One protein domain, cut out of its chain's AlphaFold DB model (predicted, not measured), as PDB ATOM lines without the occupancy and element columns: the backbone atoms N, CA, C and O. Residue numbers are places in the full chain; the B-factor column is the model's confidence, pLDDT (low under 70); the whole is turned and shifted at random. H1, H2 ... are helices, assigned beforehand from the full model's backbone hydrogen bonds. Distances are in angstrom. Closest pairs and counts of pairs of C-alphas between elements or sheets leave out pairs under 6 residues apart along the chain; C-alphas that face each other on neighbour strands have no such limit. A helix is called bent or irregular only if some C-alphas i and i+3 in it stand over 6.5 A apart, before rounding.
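AT A GLANCE: This is residues 578 to 602, 613 to 667 and 706 to 762 of the 969 residues of the protein "Component of oligomeric Golgi complex 2" of Micromonas pusilla (UniProt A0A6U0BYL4). Five helices run lengthwise in an elongated up-and-down bundle, each against the one before it: H2 and H3 make the middle, H1 covers one side of this pair, and the long, bent H4 and H5 cover the other. The bundle takes in H1, H2, H3, arm H4a and H5. The printed part has 137 residues with five named helices, H1 to H5 in order, and no named strand; its class is all helix. It is compact, with a radius of gyration of the C-alphas of 15.4 A and spans of 50 by 29 by 23 A.

HOW THE PARTS SIT: H4, residues 710 to 743, was assigned as one helix by its hydrogen bonds but is bent, with C-alphas 729 and 732 6.6 A apart; its arms are H4a, residues 710 to 729, and H4b, residues 732 to 743. H4b and H5, residues 745 to 760, form a hairpin, their closest C-alphas, Glu 736 and Ala 748, 4.6 A apart. H2, residues 617 to 629, touches H4a with residues 619 to 623 alone, closest at C-alphas Ala 619 and Asp 719, 6.3 A. H3, residues 638 to 664, is the hub and forms a hairpin with H2, closest at C-alphas Leu 626 and Ala 648, 5.8 A. H1, residues 578 to 595, touches H2 with residues 587 to 595 alone, closest at C-alphas Leu 591 and Gly 621, 5.1 A, at a shallow tilt of 14 degrees, opposite ways. H1 is apart from H4a, H4b and H5. Every O i to N i+4 pair is within hydrogen-bond range in H2, H4a and H5, against 12 of 14 in H1, 21 of 23 in H3 and 6 of 8 in H4b.

IN THESE COORDINATES: H4a is 28.6 A long, H3 39.1 A and H1 25.0 A. H1 begins at C-alpha 578, (9.809, -26.994, 18.851); H5 ends at C-alpha 760, (38.366, -17.222, 25.079).

THE WHOLE: The C-alphas farthest apart, Arg 667 and Arg 741, are 50.8 A apart. Residues 603 to 612 and 668 to 705 are not printed; the C-alpha gaps are 10.5 A and 4.5 A. Of the links printed whole, H4 to H5 is tight and H2 to H3 short. Residues 666 to 667 are under pLDDT 70.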
ATOM      1  N   ALA A 578       9.850 -25.536  18.792       91.56
ATOM      2  CA  ALA A 578       9.809 -26.994  18.851       91.56
ATOM      3  C   ALA A 578      10.789 -27.639  17.859       91.56
ATOM      4  O   ALA A 578      11.465 -28.598  18.232       91.56
ATOM      5  N   TYR A 579      10.947 -27.076  16.654       93.75
ATOM      6  CA  TYR A 579      12.008 -27.490  15.725       93.75
ATOM      7  C   TYR A 579      13.394 -27.375  16.374       93.75
ATOM      8  O   TYR A 579      14.153 -28.344  16.413       93.75
ATOM      9  N   PHE A 580      13.696 -26.217  16.966       94.44
ATOM     10  CA  PHE A 580      14.955 -26.000  17.673       94.44
ATOM     11  C   PHE A 580      15.132 -26.971  18.850       94.44
ATOM     12  O   PHE A 580      16.239 -27.438  19.093       94.44
ATOM     13  N   ALA A 581      14.072 -27.310  19.588       93.44
ATOM     14  CA  ALA A 581      14.161 -28.290  20.670       93.44
ATOM     15  C   ALA A 581      14.562 -29.688  20.169       93.44
ATOM     16  O   ALA A 581      15.405 -30.329  20.796       93.44
ATOM     17  N   LEU A 582      14.015 -30.128  19.031       92.88
ATOM     18  CA  LEU A 582      14.393 -31.393  18.395       92.88
ATOM     19  C   LEU A 582      15.847 -31.365  17.912       92.88
ATOM     20  O   LEU A 582      16.614 -32.258  18.272       92.88
ATOM     21  N   ARG A 583      16.245 -30.313  17.181       93.69
ATOM     22  CA  ARG A 583      17.621 -30.158  16.679       93.69
ATOM     23  C   ARG A 583      18.641 -30.031  17.801       93.69
ATOM     24  O   ARG A 583      19.679 -30.669  17.748       93.69
ATOM     25  N   ARG A 584      18.343 -29.288  18.866       93.94
ATOM     26  CA  ARG A 584      19.213 -29.195  20.048       93.94
ATOM     27  C   ARG A 584      19.470 -30.564  20.672       93.94
ATOM     28  O   ARG A 584      20.615 -30.860  20.987       93.94
ATOM     29  N   ARG A 585      18.432 -31.394  20.836       93.19
ATOM     30  CA  ARG A 585      18.600 -32.757  21.360       93.19
ATOM     31  C   ARG A 585      19.489 -33.593  20.440       93.19
ATOM     32  O   ARG A 585      20.357 -34.290  20.934       93.19
ATOM     33  N   GLU A 586      19.290 -33.505  19.128       92.25
ATOM     34  CA  GLU A 586      20.104 -34.210  18.128       92.25
ATOM     35  C   GLU A 586      21.578 -33.766  18.145       92.25
ATOM     36  O   GLU A 586      22.474 -34.607  18.158       92.25
ATOM     37  N   ILE A 587      21.829 -32.455  18.191       92.44
ATOM     38  CA  ILE A 587      23.175 -31.864  18.186       92.44
ATOM     39  C   ILE A 587      23.942 -32.241  19.457       92.44
ATOM     40  O   ILE A 587      25.102 -32.639  19.385       92.44
ATOM     41  N   VAL A 588      23.290 -32.118  20.617       92.19
ATOM     42  CA  VAL A 588      23.930 -32.293  21.928       92.19
ATOM     43  C   VAL A 588      24.005 -33.765  22.349       92.19
ATOM     44  O   VAL A 588      24.867 -34.110  23.146       92.19
ATOM     45  N   ALA A 589      23.177 -34.661  21.795       90.44
ATOM     46  CA  ALA A 589      23.146 -36.075  22.193       90.44
ATOM     47  C   ALA A 589      24.510 -36.773  22.096       90.44
ATOM     48  O   ALA A 589      24.881 -37.502  23.010       90.44
ATOM     49  N   ARG A 590      25.256 -36.547  21.006       85.44
ATOM     50  CA  ARG A 590      26.596 -37.129  20.846       85.44
ATOM     51  C   ARG A 590      27.584 -36.535  21.851       85.44
ATOM     52  O   ARG A 590      28.312 -37.282  22.486       85.44
ATOM     53  N   LEU A 591      27.554 -35.212  22.015       89.06
ATOM     54  CA  LEU A 591      28.408 -34.505  22.963       89.06
ATOM     55  C   LEU A 591      28.194 -35.003  24.397       89.06
ATOM     56  O   LEU A 591      29.161 -35.333  25.064       89.06
ATOM     57  N   GLU A 592      26.953 -35.080  24.878       91.31
ATOM     58  CA  GLU A 592      26.698 -35.516  26.259       91.31
ATOM     59  C   GLU A 592      27.096 -36.978  26.474       91.31
ATOM     60  O   GLU A 592      27.678 -37.279  27.508       91.31
ATOM     61  N   ALA A 593      26.900 -37.855  25.483       88.25
ATOM     62  CA  ALA A 593      27.401 -39.228  25.561       88.25
ATOM     63  C   ALA A 593      28.936 -39.280  25.706       88.25
ATOM     64  O   ALA A 593      29.445 -40.068  26.498       88.25
ATOM     65  N   ASP A 594      29.666 -38.415  24.992       86.38
ATOM     66  CA  ASP A 594      31.127 -38.319  25.105       86.38
ATOM     67  C   ASP A 594      31.577 -37.689  26.448       86.38
ATOM     68  O   ASP A 594      32.660 -38.008  26.941       86.38
ATOM     69  N   LEU A 595      30.771 -36.805  27.057       87.44
ATOM     70  CA  LEU A 595      31.077 -36.145  28.341       87.44
ATOM     71  C   LEU A 595      30.692 -36.976  29.579       87.44
ATOM     72  O   LEU A 595      31.264 -36.750  30.649       87.44
ATOM     73  N   GLU A 596      29.715 -37.878  29.460       86.81
ATOM     74  CA  GLU A 596      29.243 -38.769  30.536       86.81
ATOM     75  C   GLU A 596      30.153 -39.990  30.755       86.81
ATOM     76  O   GLU A 596      30.019 -40.673  31.768       86.81
ATOM     77  N   GLU A 597      31.092 -40.259  29.845       84.00
ATOM     78  CA  GLU A 597      32.037 -41.370  29.970       84.00
ATOM     79  C   GLU A 597      33.002 -41.179  31.160       84.00
ATOM     80  O   GLU A 597      33.594 -40.114  31.368       84.00
ATOM     81  N   ASP A 598      33.230 -42.253  31.923       80.38
ATOM     82  CA  ASP A 598      34.054 -42.238  33.143       80.38
ATOM     83  C   ASP A 598      35.568 -42.135  32.865       80.38
ATOM     84  O   ASP A 598      36.380 -42.042  33.792       80.38
ATOM     85  N   ARG A 599      35.991 -42.186  31.593       82.75
ATOM     86  CA  ARG A 599      37.398 -42.127  31.165       82.75
ATOM     87  C   ARG A 599      37.555 -41.255  29.924       82.75
ATOM     88  O   ARG A 599      36.696 -41.239  29.050       82.75
ATOM     89  N   LEU A 600      38.710 -40.599  29.802       85.50
ATOM     90  CA  LEU A 600      39.069 -39.880  28.580       85.50
ATOM     91  C   LEU A 600      39.274 -40.878  27.433       85.50
ATOM     92  O   LEU A 600      40.156 -41.737  27.484       85.50
ATOM     93  N   THR A 601      38.446 -40.767  26.398       84.69
ATOM     94  CA  THR A 601      38.507 -41.607  25.200       84.69
ATOM     95  C   THR A 601      39.200 -40.872  24.058       84.69
ATOM     96  O   THR A 601      39.086 -39.654  23.892       84.69
ATOM     97  N   ARG A 602      39.953 -41.623  23.248       83.44
ATOM     98  CA  ARG A 602      40.653 -41.076  22.083       83.44
ATOM     99  C   ARG A 602      39.664 -40.810  20.951       83.44
ATOM    100  O   ARG A 602      38.832 -41.663  20.651       83.44
ATOM    101  N   ALA A 613      43.613 -33.117  13.969       73.62
ATOM    102  CA  ALA A 613      42.694 -34.018  14.636       73.62
ATOM    103  C   ALA A 613      42.788 -33.794  16.148       73.62
ATOM    104  O   ALA A 613      43.884 -33.856  16.703       73.62
ATOM    105  N   PHE A 614      41.647 -33.565  16.798       85.50
ATOM    106  CA  PHE A 614      41.552 -33.595  18.257       85.50
ATOM    107  C   PHE A 614      42.015 -34.961  18.779       85.50
ATOM    108  O   PHE A 614      41.750 -35.994  18.154       85.50
ATOM    109  N   ALA A 615      42.709 -34.984  19.912       85.44
ATOM    110  CA  ALA A 615      43.163 -36.209  20.556       85.44
ATOM    111  C   ALA A 615      42.033 -36.900  21.336       85.44
ATOM    112  O   ALA A 615      41.965 -38.131  21.351       85.44
ATOM    113  N   THR A 616      41.137 -36.127  21.945       87.44
ATOM    114  CA  THR A 616      40.040 -36.574  22.809       87.44
ATOM    115  C   THR A 616      38.694 -36.534  22.088       87.44
ATOM    116  O   THR A 616      38.393 -35.609  21.326       87.44
ATOM    117  N   ALA A 617      37.852 -37.543  22.330       87.88
ATOM    118  CA  ALA A 617      36.508 -37.595  21.753       87.88
ATOM    119  C   ALA A 617      35.631 -36.430  22.242       87.88
ATOM    120  O   ALA A 617      34.914 -35.841  21.441       87.88
ATOM    121  N   ALA A 618      35.768 -36.027  23.510       89.50
ATOM    122  CA  ALA A 618      35.029 -34.908  24.096       89.50
ATOM    123  C   ALA A 618      35.281 -33.569  23.371       89.50
ATOM    124  O   ALA A 618      34.329 -32.854  23.044       89.50
ATOM    125  N   ALA A 619      36.540 -33.231  23.061       90.94
ATOM    126  CA  ALA A 619      36.860 -32.011  22.316       90.94
ATOM    127  C   ALA A 619      36.383 -32.090  20.855       90.94
ATOM    128  O   ALA A 619      35.789 -31.138  20.341       90.94
ATOM    129  N   ALA A 620      36.555 -33.253  20.212       89.75
ATOM    130  CA  ALA A 620      36.060 -33.497  18.859       89.75
ATOM    131  C   ALA A 620      34.531 -33.352  18.761       89.75
ATOM    132  O   ALA A 620      34.030 -32.656  17.878       89.75
ATOM    133  N   GLY A 621      33.797 -33.967  19.692       89.38
ATOM    134  CA  GLY A 621      32.340 -33.899  19.782       89.38
ATOM    135  C   GLY A 621      31.836 -32.489  20.087       89.38
ATOM    136  O   GLY A 621      30.818 -32.073  19.534       89.38
ATOM    137  N   THR A 622      32.580 -31.717  20.887       92.69
ATOM    138  CA  THR A 622      32.272 -30.303  21.167       92.69
ATOM    139  C   THR A 622      32.357 -29.464  19.895       92.69
ATOM    140  O   THR A 622      31.406 -28.755  19.566       92.69
ATOM    141  N   TYR A 623      33.450 -29.579  19.133       92.50
ATOM    142  CA  TYR A 623      33.594 -28.849  17.871       92.50
ATOM    143  C   TYR A 623      32.559 -29.288  16.826       92.50
ATOM    144  O   TYR A 623      31.931 -28.445  16.192       92.50
ATOM    145  N   GLU A 624      32.306 -30.594  16.693       91.19
ATOM    146  CA  GLU A 624      31.287 -31.123  15.777       91.19
ATOM    147  C   GLU A 624      29.880 -30.608  16.129       91.19
ATOM    148  O   GLU A 624      29.102 -30.257  15.240       91.19
ATOM    149  N   ALA A 625      29.540 -30.530  17.420       92.19
ATOM    150  CA  ALA A 625      28.269 -29.970  17.873       92.19
ATOM    151  C   ALA A 625      28.155 -28.471  17.541       92.19
ATOM    152  O   ALA A 625      27.090 -28.016  17.111       92.19
ATOM    153  N   LEU A 626      29.246 -27.713  17.687       93.38
ATOM    154  CA  LEU A 626      29.308 -26.299  17.309       93.38
ATOM    155  C   LEU A 626      29.164 -26.101  15.794       93.38
ATOM    156  O   LEU A 626      28.376 -25.257  15.371       93.38
ATOM    157  N   GLU A 627      29.845 -26.901  14.970       91.94
ATOM    158  CA  GLU A 627      29.696 -26.845  13.510       91.94
ATOM    159  C   GLU A 627      28.261 -27.169  13.075       91.94
ATOM    160  O   GLU A 627      27.680 -26.443  12.266       91.94
ATOM    161  N   LYS A 628      27.643 -28.202  13.666       91.38
ATOM    162  CA  LYS A 628      26.248 -28.573  13.377       91.38
ATOM    163  C   LYS A 628      25.243 -27.483  13.745       91.38
ATOM    164  O   LYS A 628      24.223 -27.364  13.069       91.38
ATOM    165  N   CYS A 629      25.498 -26.680  14.783       91.88
ATOM    166  CA  CYS A 629      24.613 -25.566  15.153       91.88
ATOM    167  C   CYS A 629      24.445 -24.545  14.020       91.88
ATOM    168  O   CYS A 629      23.391 -23.914  13.926       91.88
ATOM    169  N   PHE A 630      25.462 -24.390  13.171       90.75
ATOM    170  CA  PHE A 630      25.504 -23.388  12.106       90.75
ATOM    171  C   PHE A 630      25.580 -24.003  10.703       90.75
ATOM    172  O   PHE A 630      25.964 -23.324   9.750       90.75
ATOM    173  N   ASP A 631      25.183 -25.269  10.553       89.44
ATOM    174  CA  ASP A 631      25.048 -25.908   9.244       89.44
ATOM    175  C   ASP A 631      23.870 -25.289   8.474       89.44
ATOM    176  O   ASP A 631      22.700 -25.602   8.719       89.44
ATOM    177  N   THR A 632      24.196 -24.401   7.532       84.19
ATOM    178  CA  THR A 632      23.239 -23.658   6.703       84.19
ATOM    179  C   THR A 632      22.452 -24.528   5.731       84.19
ATOM    180  O   THR A 632      21.473 -24.046   5.169       84.19
ATOM    181  N   GLU A 633      22.868 -25.773   5.491       83.31
ATOM    182  CA  GLU A 633      22.229 -26.642   4.501       83.31
ATOM    183  C   GLU A 633      21.167 -27.562   5.106       83.31
ATOM    184  O   GLU A 633      20.286 -28.014   4.373       83.31
ATOM    185  N   ARG A 634      21.242 -27.858   6.413       85.31
ATOM    186  CA  ARG A 634      20.388 -28.888   7.045       85.31
ATOM    187  C   ARG A 634      19.766 -28.503   8.384       85.31
ATOM    188  O   ARG A 634      18.729 -29.050   8.769       85.31
ATOM    189  N   VAL A 635      20.399 -27.607   9.145       88.88
ATOM    190  CA  VAL A 635      20.050 -27.405  10.563       88.88
ATOM    191  C   VAL A 635      19.699 -25.954  10.867       88.88
ATOM    192  O   VAL A 635      18.661 -25.691  11.488       88.88
ATOM    193  N   PHE A 636      20.546 -25.020  10.443       90.50
ATOM    194  CA  PHE A 636      20.526 -23.632  10.879       90.50
ATOM    195  C   PHE A 636      19.422 -22.812  10.202       90.50
ATOM    196  O   PHE A 636      19.463 -22.535   9.005       90.50
ATOM    197  N   LEU A 637      18.455 -22.349  10.999       89.81
ATOM    198  CA  LEU A 637      17.417 -21.424  10.546       89.81
ATOM    199  C   LEU A 637      17.770 -19.983  10.949       89.81
ATOM    200  O   LEU A 637      17.861 -19.718  12.151       89.81
ATOM    201  N   PRO A 638      17.847 -19.023  10.003       85.50
ATOM    202  CA  PRO A 638      18.130 -17.616  10.318       85.50
ATOM    203  C   PRO A 638      17.143 -16.992  11.316       85.50
ATOM    204  O   PRO A 638      17.499 -16.160  12.137       85.50
ATOM    205  N   ARG A 639      15.878 -17.426  11.324       85.62
ATOM    206  CA  ARG A 639      14.888 -16.922  12.297       85.62
ATOM    207  C   ARG A 639      15.053 -17.483  13.715       85.62
ATOM    208  O   ARG A 639      14.327 -17.062  14.610       85.62
ATOM    209  N   ALA A 640      15.963 -18.434  13.916       89.19
ATOM    210  CA  ALA A 640      16.286 -19.050  15.203       89.19
ATOM    211  C   ALA A 640      17.720 -18.734  15.659       89.19
ATOM    212  O   ALA A 640      18.260 -19.444  16.512       89.19
ATOM    213  N   THR A 641      18.366 -17.718  15.073       90.38
ATOM    214  CA  THR A 641      19.770 -17.378  15.350       90.38
ATOM    215  C   THR A 641      20.034 -17.144  16.830       90.38
ATOM    216  O   THR A 641      21.008 -17.679  17.347       90.38
ATOM    217  N   ASP A 642      19.144 -16.441  17.534       91.19
ATOM    218  CA  ASP A 642      19.223 -16.229  18.985       91.19
ATOM    219  C   ASP A 642      19.365 -17.554  19.753       91.19
ATOM    220  O   ASP A 642      20.178 -17.678  20.669       91.19
ATOM    221  N   LYS A 643      18.604 -18.575  19.341       93.25
ATOM    222  CA  LYS A 643      18.590 -19.892  19.983       93.25
ATOM    223  C   LYS A 643      19.852 -20.690  19.678       93.25
ATOM    224  O   LYS A 643      20.394 -21.310  20.590       93.25
ATOM    225  N   PHE A 644      20.320 -20.676  18.429       94.31
ATOM    226  CA  PHE A 644      21.531 -21.395  18.015       94.31
ATOM    227  C   PHE A 644      22.808 -20.762  18.572       94.31
ATOM    228  O   PHE A 644      23.664 -21.483  19.073       94.31
ATOM    229  N   VAL A 645      22.905 -19.431  18.586       93.44
ATOM    230  CA  VAL A 645      24.027 -18.715  19.218       93.44
ATOM    231  C   VAL A 645      24.058 -18.996  20.720       93.44
ATOM    232  O   VAL A 645      25.106 -19.335  21.268       93.44
ATOM    233  N   LYS A 646      22.896 -18.964  21.385       94.44
ATOM    234  CA  LYS A 646      22.793 -19.354  22.795       94.44
ATOM    235  C   LYS A 646      23.192 -20.812  23.028       94.44
ATOM    236  O   LYS A 646      23.867 -21.092  24.013       94.44
ATOM    237  N   LEU A 647      22.790 -21.734  22.153       94.94
ATOM    238  CA  LEU A 647      23.180 -23.142  22.246       94.94
ATOM    239  C   LEU A 647      24.693 -23.316  22.103       94.94
ATOM    240  O   LEU A 647      25.285 -24.052  22.882       94.94
ATOM    241  N   ALA A 648      25.321 -22.610  21.165       94.75
ATOM    242  CA  ALA A 648      26.765 -22.654  20.983       94.75
ATOM    243  C   ALA A 648      27.514 -22.173  22.239       94.75
ATOM    244  O   ALA A 648      28.418 -22.855  22.717       94.75
ATOM    245  N   ALA A 649      27.069 -21.067  22.847       93.00
ATOM    246  CA  ALA A 649      27.610 -20.602  24.124       93.00
ATOM    247  C   ALA A 649      27.393 -21.621  25.261       93.00
ATOM    248  O   ALA A 649      28.285 -21.851  26.073       93.00
ATOM    249  N   GLN A 650      26.223 -22.272  25.308       94.00
ATOM    250  CA  GLN A 650      25.933 -23.331  26.280       94.00
ATOM    251  C   GLN A 650      26.830 -24.560  26.094       94.00
ATOM    252  O   GLN A 650      27.261 -25.128  27.090       94.00
ATOM    253  N   ILE A 651      27.130 -24.951  24.851       94.50
ATOM    254  CA  ILE A 651      28.045 -26.055  24.530       94.50
ATOM    255  C   ILE A 651      29.458 -25.735  25.032       94.50
ATOM    256  O   ILE A 651      30.043 -26.547  25.748       94.50
ATOM    257  N   LEU A 652      29.976 -24.539  24.731       93.62
ATOM    258  CA  LEU A 652      31.296 -24.094  25.198       93.62
ATOM    259  C   LEU A 652      31.370 -24.060  26.732       93.62
ATOM    260  O   LEU A 652      32.293 -24.622  27.320       93.62
ATOM    261  N   ALA A 653      30.357 -23.489  27.392       91.56
ATOM    262  CA  ALA A 653      30.287 -23.440  28.851       91.56
ATOM    263  C   ALA A 653      30.170 -24.837  29.488       91.56
ATOM    264  O   ALA A 653      30.799 -25.113  30.510       91.56
ATOM    265  N   ARG A 654      29.383 -25.739  28.885       93.31
ATOM    266  CA  ARG A 654      29.218 -27.128  29.339       93.31
ATOM    267  C   ARG A 654      30.528 -27.906  29.248       93.31
ATOM    268  O   ARG A 654      30.855 -28.625  30.194       93.31
ATOM    269  N   PHE A 655      31.268 -27.741  28.151       93.31
ATOM    270  CA  PHE A 655      32.585 -28.343  27.961       93.31
ATOM    271  C   PHE A 655      33.607 -27.776  28.955       93.31
ATOM    272  O   PHE A 655      34.235 -28.545  29.679       93.31
ATOM    273  N   GLY A 656      33.708 -26.450  29.086       90.38
ATOM    274  CA  GLY A 656      34.607 -25.812  30.057       90.38
ATOM    275  C   GLY A 656      34.325 -26.229  31.501       90.38
ATOM    276  O   GLY A 656      35.243 -26.582  32.241       90.38
ATOM    277  N   GLY A 657      33.048 -26.287  31.892       88.62
ATOM    278  CA  GLY A 657      32.632 -26.777  33.207       88.62
ATOM    279  C   GLY A 657      32.964 -28.255  33.438       88.62
ATOM    280  O   GLY A 657      33.360 -28.628  34.540       88.62
ATOM    281  N   TRP A 658      32.857 -29.094  32.403       92.38
ATOM    282  CA  TRP A 658      33.274 -30.498  32.461       92.38
ATOM    283  C   TRP A 658      34.792 -30.643  32.634       92.38
ATOM    284  O   TRP A 658      35.222 -31.409  33.500       92.38
ATOM    285  N   VAL A 659      35.596 -29.864  31.896       91.31
ATOM    286  CA  VAL A 659      37.061 -29.821  32.065       91.31
ATOM    287  C   VAL A 659      37.419 -29.394  33.489       91.31
ATOM    288  O   VAL A 659      38.193 -30.072  34.162       91.31
ATOM    289  N   ALA A 660      36.802 -28.320  33.985       88.81
ATOM    290  CA  ALA A 660      37.034 -27.804  35.332       88.81
ATOM    291  C   ALA A 660      36.663 -28.815  36.430       88.81
ATOM    292  O   ALA A 660      37.387 -28.956  37.417       88.81
ATOM    293  N   ALA A 661      35.542 -29.527  36.269       87.62
ATOM    294  CA  ALA A 661      35.099 -30.540  37.220       87.62
ATOM    295  C   ALA A 661      36.070 -31.729  37.280       87.62
ATOM    296  O   ALA A 661      36.432 -32.162  38.375       87.62
ATOM    297  N   GLY A 662      36.534 -32.228  36.131       87.12
ATOM    298  CA  GLY A 662      37.496 -33.330  36.107       87.12
ATOM    299  C   GLY A 662      38.906 -32.921  36.531       87.12
ATOM    300  O   GLY A 662      39.557 -33.679  37.241       87.12
ATOM    301  N   ALA A 663      39.357 -31.699  36.225       86.62
ATOM    302  CA  ALA A 663      40.641 -31.184  36.714       86.62
ATOM    303  C   ALA A 663      40.699 -31.109  38.254       86.62
ATOM    304  O   ALA A 663      41.752 -31.328  38.852       86.62
ATOM    305  N   LYS A 664      39.559 -30.845  38.911       85.31
ATOM    306  CA  LYS A 664      39.436 -30.803  40.379       85.31
ATOM    307  C   LYS A 664      39.247 -32.181  41.025       85.31
ATOM    308  O   LYS A 664      39.409 -32.296  42.240       85.31
ATOM    309  N   ALA A 665      38.905 -33.217  40.260       83.38
ATOM    310  CA  ALA A 665      38.702 -34.555  40.803       83.38
ATOM    311  C   ALA A 665      40.045 -35.165  41.241       83.38
ATOM    312  O   ALA A 665      40.966 -35.342  40.443       83.38
ATOM    313  N   GLU A 666      40.189 -35.474  42.531       67.06
ATOM    314  CA  GLU A 666      41.434 -36.033  43.056       67.06
ATOM    315  C   GLU A 666      41.551 -37.541  42.805       67.06
ATOM    316  O   GLU A 666      40.604 -38.303  43.011       67.06
ATOM    317  N   ARG A 667      42.758 -38.001  42.432       65.44
ATOM    318  CA  ARG A 667      43.081 -39.433  42.468       65.44
ATOM    319  C   ARG A 667      43.011 -39.937  43.920       65.44
ATOM    320  O   ARG A 667      43.660 -39.339  44.783       65.44
ATOM    321  N   ALA A 706      39.826 -38.819  37.998       82.25
ATOM    322  CA  ALA A 706      40.435 -39.814  38.883       82.25
ATOM    323  C   ALA A 706      41.224 -40.898  38.120       82.25
ATOM    324  O   ALA A 706      42.067 -41.575  38.713       82.25
ATOM    325  N   THR A 707      40.965 -41.073  36.819       81.94
ATOM    326  CA  THR A 707      41.574 -42.127  35.987       81.94
ATOM    327  C   THR A 707      42.545 -41.603  34.926       81.94
ATOM    328  O   THR A 707      43.331 -42.394  34.403       81.94
ATOM    329  N   ALA A 708      42.523 -40.299  34.632       85.12
ATOM    330  CA  ALA A 708      43.363 -39.654  33.624       85.12
ATOM    331  C   ALA A 708      44.853 -39.750  33.964       85.12
ATOM    332  O   ALA A 708      45.239 -39.553  35.120       85.12
ATOM    333  N   SER A 709      45.695 -40.026  32.963       85.31
ATOM    334  CA  SER A 709      47.157 -39.941  33.055       85.31
ATOM    335  C   SER A 709      47.665 -38.525  32.754       85.31
ATOM    336  O   SER A 709      46.933 -37.690  32.226       85.31
ATOM    337  N   ASP A 710      48.935 -38.249  33.061       83.06
ATOM    338  CA  ASP A 710      49.557 -36.956  32.736       83.06
ATOM    339  C   ASP A 710      49.548 -36.695  31.216       83.06
ATOM    340  O   ASP A 710      49.401 -35.556  30.780       83.06
ATOM    341  N   GLU A 711      49.656 -37.756  30.406       82.62
ATOM    342  CA  GLU A 711      49.590 -37.662  28.945       82.62
ATOM    343  C   GLU A 711      48.186 -37.303  28.447       82.62
ATOM    344  O   GLU A 711      48.049 -36.537  27.488       82.62
ATOM    345  N   ASP A 712      47.149 -37.830  29.103       86.12
ATOM    346  CA  ASP A 712      45.754 -37.540  28.766       86.12
ATOM    347  C   ASP A 712      45.392 -36.096  29.132       86.12
ATOM    348  O   ASP A 712      44.736 -35.412  28.349       86.12
ATOM    349  N   LEU A 713      45.874 -35.603  30.281       87.25
ATOM    350  CA  LEU A 713      45.686 -34.215  30.718       87.25
ATOM    351  C   LEU A 713      46.372 -33.217  29.775       87.25
ATOM    352  O   LEU A 713      45.773 -32.207  29.414       87.25
ATOM    353  N   LEU A 714      47.599 -33.514  29.332       85.25
ATOM    354  CA  LEU A 714      48.306 -32.698  28.338       85.25
ATOM    355  C   LEU A 714      47.610 -32.729  26.973       85.25
ATOM    356  O   LEU A 714      47.471 -31.691  26.334       85.25
ATOM    357  N   SER A 715      47.138 -33.901  26.540       86.56
ATOM    358  CA  SER A 715      46.405 -34.033  25.276       86.56
ATOM    359  C   SER A 715      45.087 -33.253  25.312       86.56
ATOM    360  O   SER A 715      44.772 -32.549  24.358       86.56
ATOM    361  N   LEU A 716      44.354 -33.311  26.431       89.50
ATOM    362  CA  LEU A 716      43.132 -32.532  26.635       89.50
ATOM    363  C   LEU A 716      43.412 -31.023  26.676       89.50
ATOM    364  O   LEU A 716      42.665 -30.246  26.090       89.50
ATOM    365  N   ARG A 717      44.497 -30.596  27.332       89.44
ATOM    366  CA  ARG A 717      44.914 -29.188  27.369       89.44
ATOM    367  C   ARG A 717      45.198 -28.643  25.968       89.44
ATOM    368  O   ARG A 717      44.724 -27.561  25.631       89.44
ATOM    369  N   GLU A 718      45.964 -29.372  25.158       86.25
ATOM    370  CA  GLU A 718      46.254 -28.967  23.776       86.25
ATOM    371  C   GLU A 718      44.987 -28.988  22.908       86.25
ATOM    372  O   GLU A 718      44.763 -28.064  22.130       86.25
ATOM    373  N   ASP A 719      44.093 -29.963  23.105       89.75
ATOM    374  CA  ASP A 719      42.788 -29.985  22.436       89.75
ATOM    375  C   ASP A 719      41.928 -28.757  22.766       89.75
ATOM    376  O   ASP A 719      41.249 -28.249  21.876       89.75
ATOM    377  N   VAL A 720      41.955 -28.258  24.010       91.12
ATOM    378  CA  VAL A 720      41.255 -27.019  24.402       91.12
ATOM    379  C   VAL A 720      41.812 -25.821  23.628       91.12
ATOM    380  O   VAL A 720      41.041 -25.030  23.092       91.12
ATOM    381  N   VAL A 721      43.138 -25.707  23.504       89.19
ATOM    382  CA  VAL A 721      43.779 -24.628  22.730       89.19
ATOM    383  C   VAL A 721      43.412 -24.725  21.247       89.19
ATOM    384  O   VAL A 721      43.026 -23.725  20.638       89.19
ATOM    385  N   VAL A 722      43.474 -25.926  20.668       89.31
ATOM    386  CA  VAL A 722      43.077 -26.171  19.273       89.31
ATOM    387  C   VAL A 722      41.594 -25.858  19.068       89.31
ATOM    388  O   VAL A 722      41.233 -25.256  18.059       89.31
ATOM    389  N   LEU A 723      40.726 -26.214  20.020       91.50
ATOM    390  CA  LEU A 723      39.295 -25.919  19.961       91.50
ATOM    391  C   LEU A 723      39.054 -24.411  19.860       91.50
ATOM    392  O   LEU A 723      38.341 -23.980  18.955       91.50
ATOM    393  N   VAL A 724      39.679 -23.617  20.736       91.88
ATOM    394  CA  VAL A 724      39.560 -22.150  20.719       91.88
ATOM    395  C   VAL A 724      40.057 -21.577  19.395       91.88
ATOM    396  O   VAL A 724      39.318 -20.855  18.727       91.88
ATOM    397  N   GLN A 725      41.237 -22.000  18.934       90.69
ATOM    398  CA  GLN A 725      41.790 -21.544  17.657       90.69
ATOM    399  C   GLN A 725      40.877 -21.856  16.467       90.69
ATOM    400  O   GLN A 725      40.740 -21.024  15.569       90.69
ATOM    401  N   ARG A 726      40.247 -23.035  16.427       91.00
ATOM    402  CA  ARG A 726      39.326 -23.389  15.335       91.00
ATOM    403  C   ARG A 726      38.004 -22.636  15.436       91.00
ATOM    404  O   ARG A 726      37.457 -22.235  14.409       91.00
ATOM    405  N   VAL A 727      37.503 -22.380  16.644       92.94
ATOM    406  CA  VAL A 727      36.310 -21.541  16.825       92.94
ATOM    407  C   VAL A 727      36.575 -20.116  16.338       92.94
ATOM    408  O   VAL A 727      35.770 -19.589  15.573       92.94
ATOM    409  N   GLU A 728      37.711 -19.521  16.694       91.50
ATOM    410  CA  GLU A 728      38.075 -18.153  16.305       91.50
ATOM    411  C   GLU A 728      38.391 -18.008  14.813       91.50
ATOM    412  O   GLU A 728      37.917 -17.068  14.170       91.50
ATOM    413  N   ASN A 729      39.179 -18.930  14.249       90.38
ATOM    414  CA  ASN A 729      39.719 -18.788  12.893       90.38
ATOM    415  C   ASN A 729      38.857 -19.447  11.807       90.38
ATOM    416  O   ASN A 729      38.907 -19.018  10.654       90.38
ATOM    417  N   GLU A 730      38.073 -20.477  12.137       91.12
ATOM    418  CA  GLU A 730      37.246 -21.200  11.161       91.12
ATOM    419  C   GLU A 730      35.752 -20.938  11.383       91.12
ATOM    420  O   GLU A 730      35.063 -20.471  10.471       91.12
ATOM    421  N   LEU A 731      35.224 -21.234  12.575       91.12
ATOM    422  CA  LEU A 731      33.778 -21.230  12.814       91.12
ATOM    423  C   LEU A 731      33.197 -19.812  12.878       91.12
ATOM    424  O   LEU A 731      32.255 -19.504  12.149       91.12
ATOM    425  N   ALA A 732      33.757 -18.940  13.713       92.69
ATOM    426  CA  ALA A 732      33.286 -17.573  13.906       92.69
ATOM    427  C   ALA A 732      33.204 -16.764  12.593       92.69
ATOM    428  O   ALA A 732      32.138 -16.201  12.327       92.69
ATOM    429  N   PRO A 733      34.229 -16.741  11.712       92.38
ATOM    430  CA  PRO A 733      34.124 -16.038  10.433       92.38
ATOM    431  C   PRO A 733      33.143 -16.707   9.460       92.38
ATOM    432  O   PRO A 733      32.488 -16.016   8.676       92.38
ATOM    433  N   ARG A 734      32.987 -18.041   9.487       89.88
ATOM    434  CA  ARG A 734      31.955 -18.732   8.687       89.88
ATOM    435  C   ARG A 734      30.550 -18.310   9.118       89.88
ATOM    436  O   ARG A 734      29.726 -17.993   8.258       89.88
ATOM    437  N   VAL A 735      30.298 -18.261  10.427       89.88
ATOM    438  CA  VAL A 735      29.022 -17.824  11.010       89.88
ATOM    439  C   VAL A 735      28.759 -16.357  10.691       89.88
ATOM    440  O   VAL A 735      27.676 -16.031  10.207       89.88
ATOM    441  N   GLU A 736      29.750 -15.483  10.869       90.81
ATOM    442  CA  GLU A 736      29.621 -14.063  10.534       90.81
ATOM    443  C   GLU A 736      29.225 -13.879   9.065       90.81
ATOM    444  O   GLU A 736      28.246 -13.199   8.766       90.81
ATOM    445  N   ASN A 737      29.912 -14.546   8.135       89.62
ATOM    446  CA  ASN A 737      29.613 -14.448   6.707       89.62
ATOM    447  C   ASN A 737      28.218 -14.982   6.342       89.62
ATOM    448  O   ASN A 737      27.563 -14.434   5.451       89.62
ATOM    449  N   ALA A 738      27.751 -16.043   7.004       85.62
ATOM    450  CA  ALA A 738      26.413 -16.592   6.788       85.62
ATOM    451  C   ALA A 738      25.312 -15.649   7.313       85.62
ATOM    452  O   ALA A 738      24.321 -15.394   6.620       85.62
ATOM    453  N   LEU A 739      25.503 -15.088   8.510       87.88
ATOM    454  CA  LEU A 739      24.551 -14.174   9.145       87.88
ATOM    455  C   LEU A 739      24.527 -12.806   8.472       87.88
ATOM    456  O   LEU A 739      23.456 -12.233   8.295       87.88
ATOM    457  N   ARG A 740      25.679 -12.308   8.019       88.25
ATOM    458  CA  ARG A 740      25.797 -11.007   7.351       88.25
ATOM    459  C   ARG A 740      24.890 -10.914   6.127       88.25
ATOM    460  O   ARG A 740      24.244  -9.894   5.913       88.25
ATOM    461  N   ARG A 741      24.784 -12.003   5.358       78.44
ATOM    462  CA  ARG A 741      23.923 -12.076   4.166       78.44
ATOM    463  C   ARG A 741      22.428 -12.105   4.479       78.44
ATOM    464  O   ARG A 741      21.642 -11.777   3.600       78.44
ATOM    465  N   THR A 742      22.033 -12.535   5.676       76.81
ATOM    466  CA  THR A 742      20.627 -12.828   6.010       76.81
ATOM    467  C   THR A 742      20.028 -11.846   7.016       76.81
ATOM    468  O   THR A 742      18.896 -11.412   6.844       76.81
ATOM    469  N   LEU A 743      20.781 -11.475   8.052       80.31
ATOM    470  CA  LEU A 743      20.338 -10.650   9.184       80.31
ATOM    471  C   LEU A 743      21.113  -9.325   9.308       80.31
ATOM    472  O   LEU A 743      20.796  -8.510  10.173       80.31
ATOM    473  N   GLY A 744      22.105  -9.099   8.442       85.38
ATOM    474  CA  GLY A 744      22.912  -7.881   8.402       85.38
ATOM    475  C   GLY A 744      24.107  -7.877   9.359       85.38
ATOM    476  O   GLY A 744      24.345  -8.811  10.127       85.38
ATOM    477  N   ASP A 745      24.879  -6.792   9.291       86.50
ATOM    478  CA  ASP A 745      26.199  -6.676   9.919       86.50
ATOM    479  C   ASP A 745      26.161  -6.729  11.453       86.50
ATOM    480  O   ASP A 745      26.990  -7.395  12.068       86.50
ATOM    481  N   ALA A 746      25.184  -6.067  12.081       86.50
ATOM    482  CA  ALA A 746      25.103  -5.981  13.540       86.50
ATOM    483  C   ALA A 746      24.828  -7.347  14.194       86.50
ATOM    484  O   ALA A 746      25.479  -7.716  15.169       86.50
ATOM    485  N   ALA A 747      23.895  -8.123  13.631       86.44
ATOM    486  CA  ALA A 747      23.576  -9.461  14.126       86.44
ATOM    487  C   ALA A 747      24.740 -10.441  13.909       86.44
ATOM    488  O   ALA A 747      25.021 -11.273  14.772       86.44
ATOM    489  N   ALA A 748      25.436 -10.319  12.775       90.69
ATOM    490  CA  ALA A 748      26.612 -11.122  12.467       90.69
ATOM    491  C   ALA A 748      27.774 -10.845  13.435       90.69
ATOM    492  O   ALA A 748      28.368 -11.787  13.960       90.69
ATOM    493  N   ALA A 749      28.048  -9.568  13.720       90.94
ATOM    494  CA  ALA A 749      29.084  -9.156  14.664       90.94
ATOM    495  C   ALA A 749      28.802  -9.669  16.084       90.94
ATOM    496  O   ALA A 749      29.684 -10.265  16.698       90.94
ATOM    497  N   ALA A 750      27.561  -9.530  16.567       90.56
ATOM    498  CA  ALA A 750      27.168 -10.010  17.892       90.56
ATOM    499  C   ALA A 750      27.298 -11.539  18.029       90.56
ATOM    500  O   ALA A 750      27.766 -12.043  19.047       90.56
ATOM    501  N   ALA A 751      26.918 -12.304  17.000       91.62
ATOM    502  CA  ALA A 751      27.077 -13.758  17.020       91.62
ATOM    503  C   ALA A 751      28.553 -14.185  17.032       91.62
ATOM    504  O   ALA A 751      28.912 -15.116  17.754       91.62
ATOM    505  N   ARG A 752      29.409 -13.494  16.265       93.31
ATOM    506  CA  ARG A 752      30.863 -13.703  16.291       93.31
ATOM    507  C   ARG A 752      31.435 -13.410  17.673       93.31
ATOM    508  O   ARG A 752      32.188 -14.230  18.186       93.31
ATOM    509  N   GLU A 753      31.067 -12.281  18.269       91.56
ATOM    510  CA  GLU A 753      31.518 -11.882  19.606       91.56
ATOM    511  C   GLU A 753      31.174 -12.946  20.655       91.56
ATOM    512  O   GLU A 753      32.052 -13.383  21.388       91.56
ATOM    513  N   VAL A 754      29.937 -13.457  20.665       92.00
ATOM    514  CA  VAL A 754      29.525 -14.513  21.609       92.00
ATOM    515  C   VAL A 754      30.357 -15.790  21.454       92.00
ATOM    516  O   VAL A 754      30.720 -16.406  22.457       92.00
ATOM    517  N   LEU A 755      30.654 -16.207  20.219       92.75
ATOM    518  CA  LEU A 755      31.466 -17.401  19.964       92.75
ATOM    519  C   LEU A 755      32.922 -17.206  20.394       92.75
ATOM    520  O   LEU A 755      33.477 -18.095  21.033       92.75
ATOM    521  N   VAL A 756      33.513 -16.056  20.058       92.69
ATOM    522  CA  VAL A 756      34.907 -15.729  20.388       92.69
ATOM    523  C   VAL A 756      35.065 -15.568  21.895       92.69
ATOM    524  O   VAL A 756      35.810 -16.331  22.491       92.69
ATOM    525  N   CYS A 757      34.287 -14.696  22.541       89.62
ATOM    526  CA  CYS A 757      34.377 -14.504  23.990       89.62
ATOM    527  C   CYS A 757      34.080 -15.798  24.760       89.62
ATOM    528  O   CYS A 757      34.725 -16.084  25.763       89.62
ATOM    529  N   GLY A 758      33.123 -16.610  24.290       86.69
ATOM    530  CA  GLY A 758      32.841 -17.919  24.877       86.69
ATOM    531  C   GLY A 758      34.027 -18.884  24.779       86.69
ATOM    532  O   GLY A 758      34.314 -19.588  25.745       86.69
ATOM    533  N   ALA A 759      34.727 -18.905  23.644       90.12
ATOM    534  CA  ALA A 759      35.920 -19.724  23.448       90.12
ATOM    535  C   ALA A 759      37.113 -19.200  24.264       90.12
ATOM    536  O   ALA A 759      37.768 -19.986  24.943       90.12
ATOM    537  N   GLU A 760      37.328 -17.884  24.284       87.88
ATOM    538  CA  GLU A 760      38.366 -17.222  25.079       87.88
ATOM    539  C   GLU A 760      38.245 -17.558  26.569       87.88
ATOM    540  O   GLU A 760      39.264 -17.706  27.221       87.88
ATOM    541  N   THR A 761      37.045 -17.789  27.124       87.06
ATOM    542  CA  THR A 761      36.924 -18.216  28.539       87.06
ATOM    543  C   THR A 761      37.586 -19.564  28.862       87.06
ATOM    544  O   THR A 761      37.839 -19.866  30.032       87.06
ATOM    545  N   LEU A 762      37.852 -20.400  27.854       86.88
ATOM    546  CA  LEU A 762      38.482 -21.709  28.038       86.88
ATOM    547  C   LEU A 762      40.008 -21.619  28.155       86.88
ATOM    548  O   LEU A 762      40.618 -22.524  28.727       86.88
TER     549      LEU A 762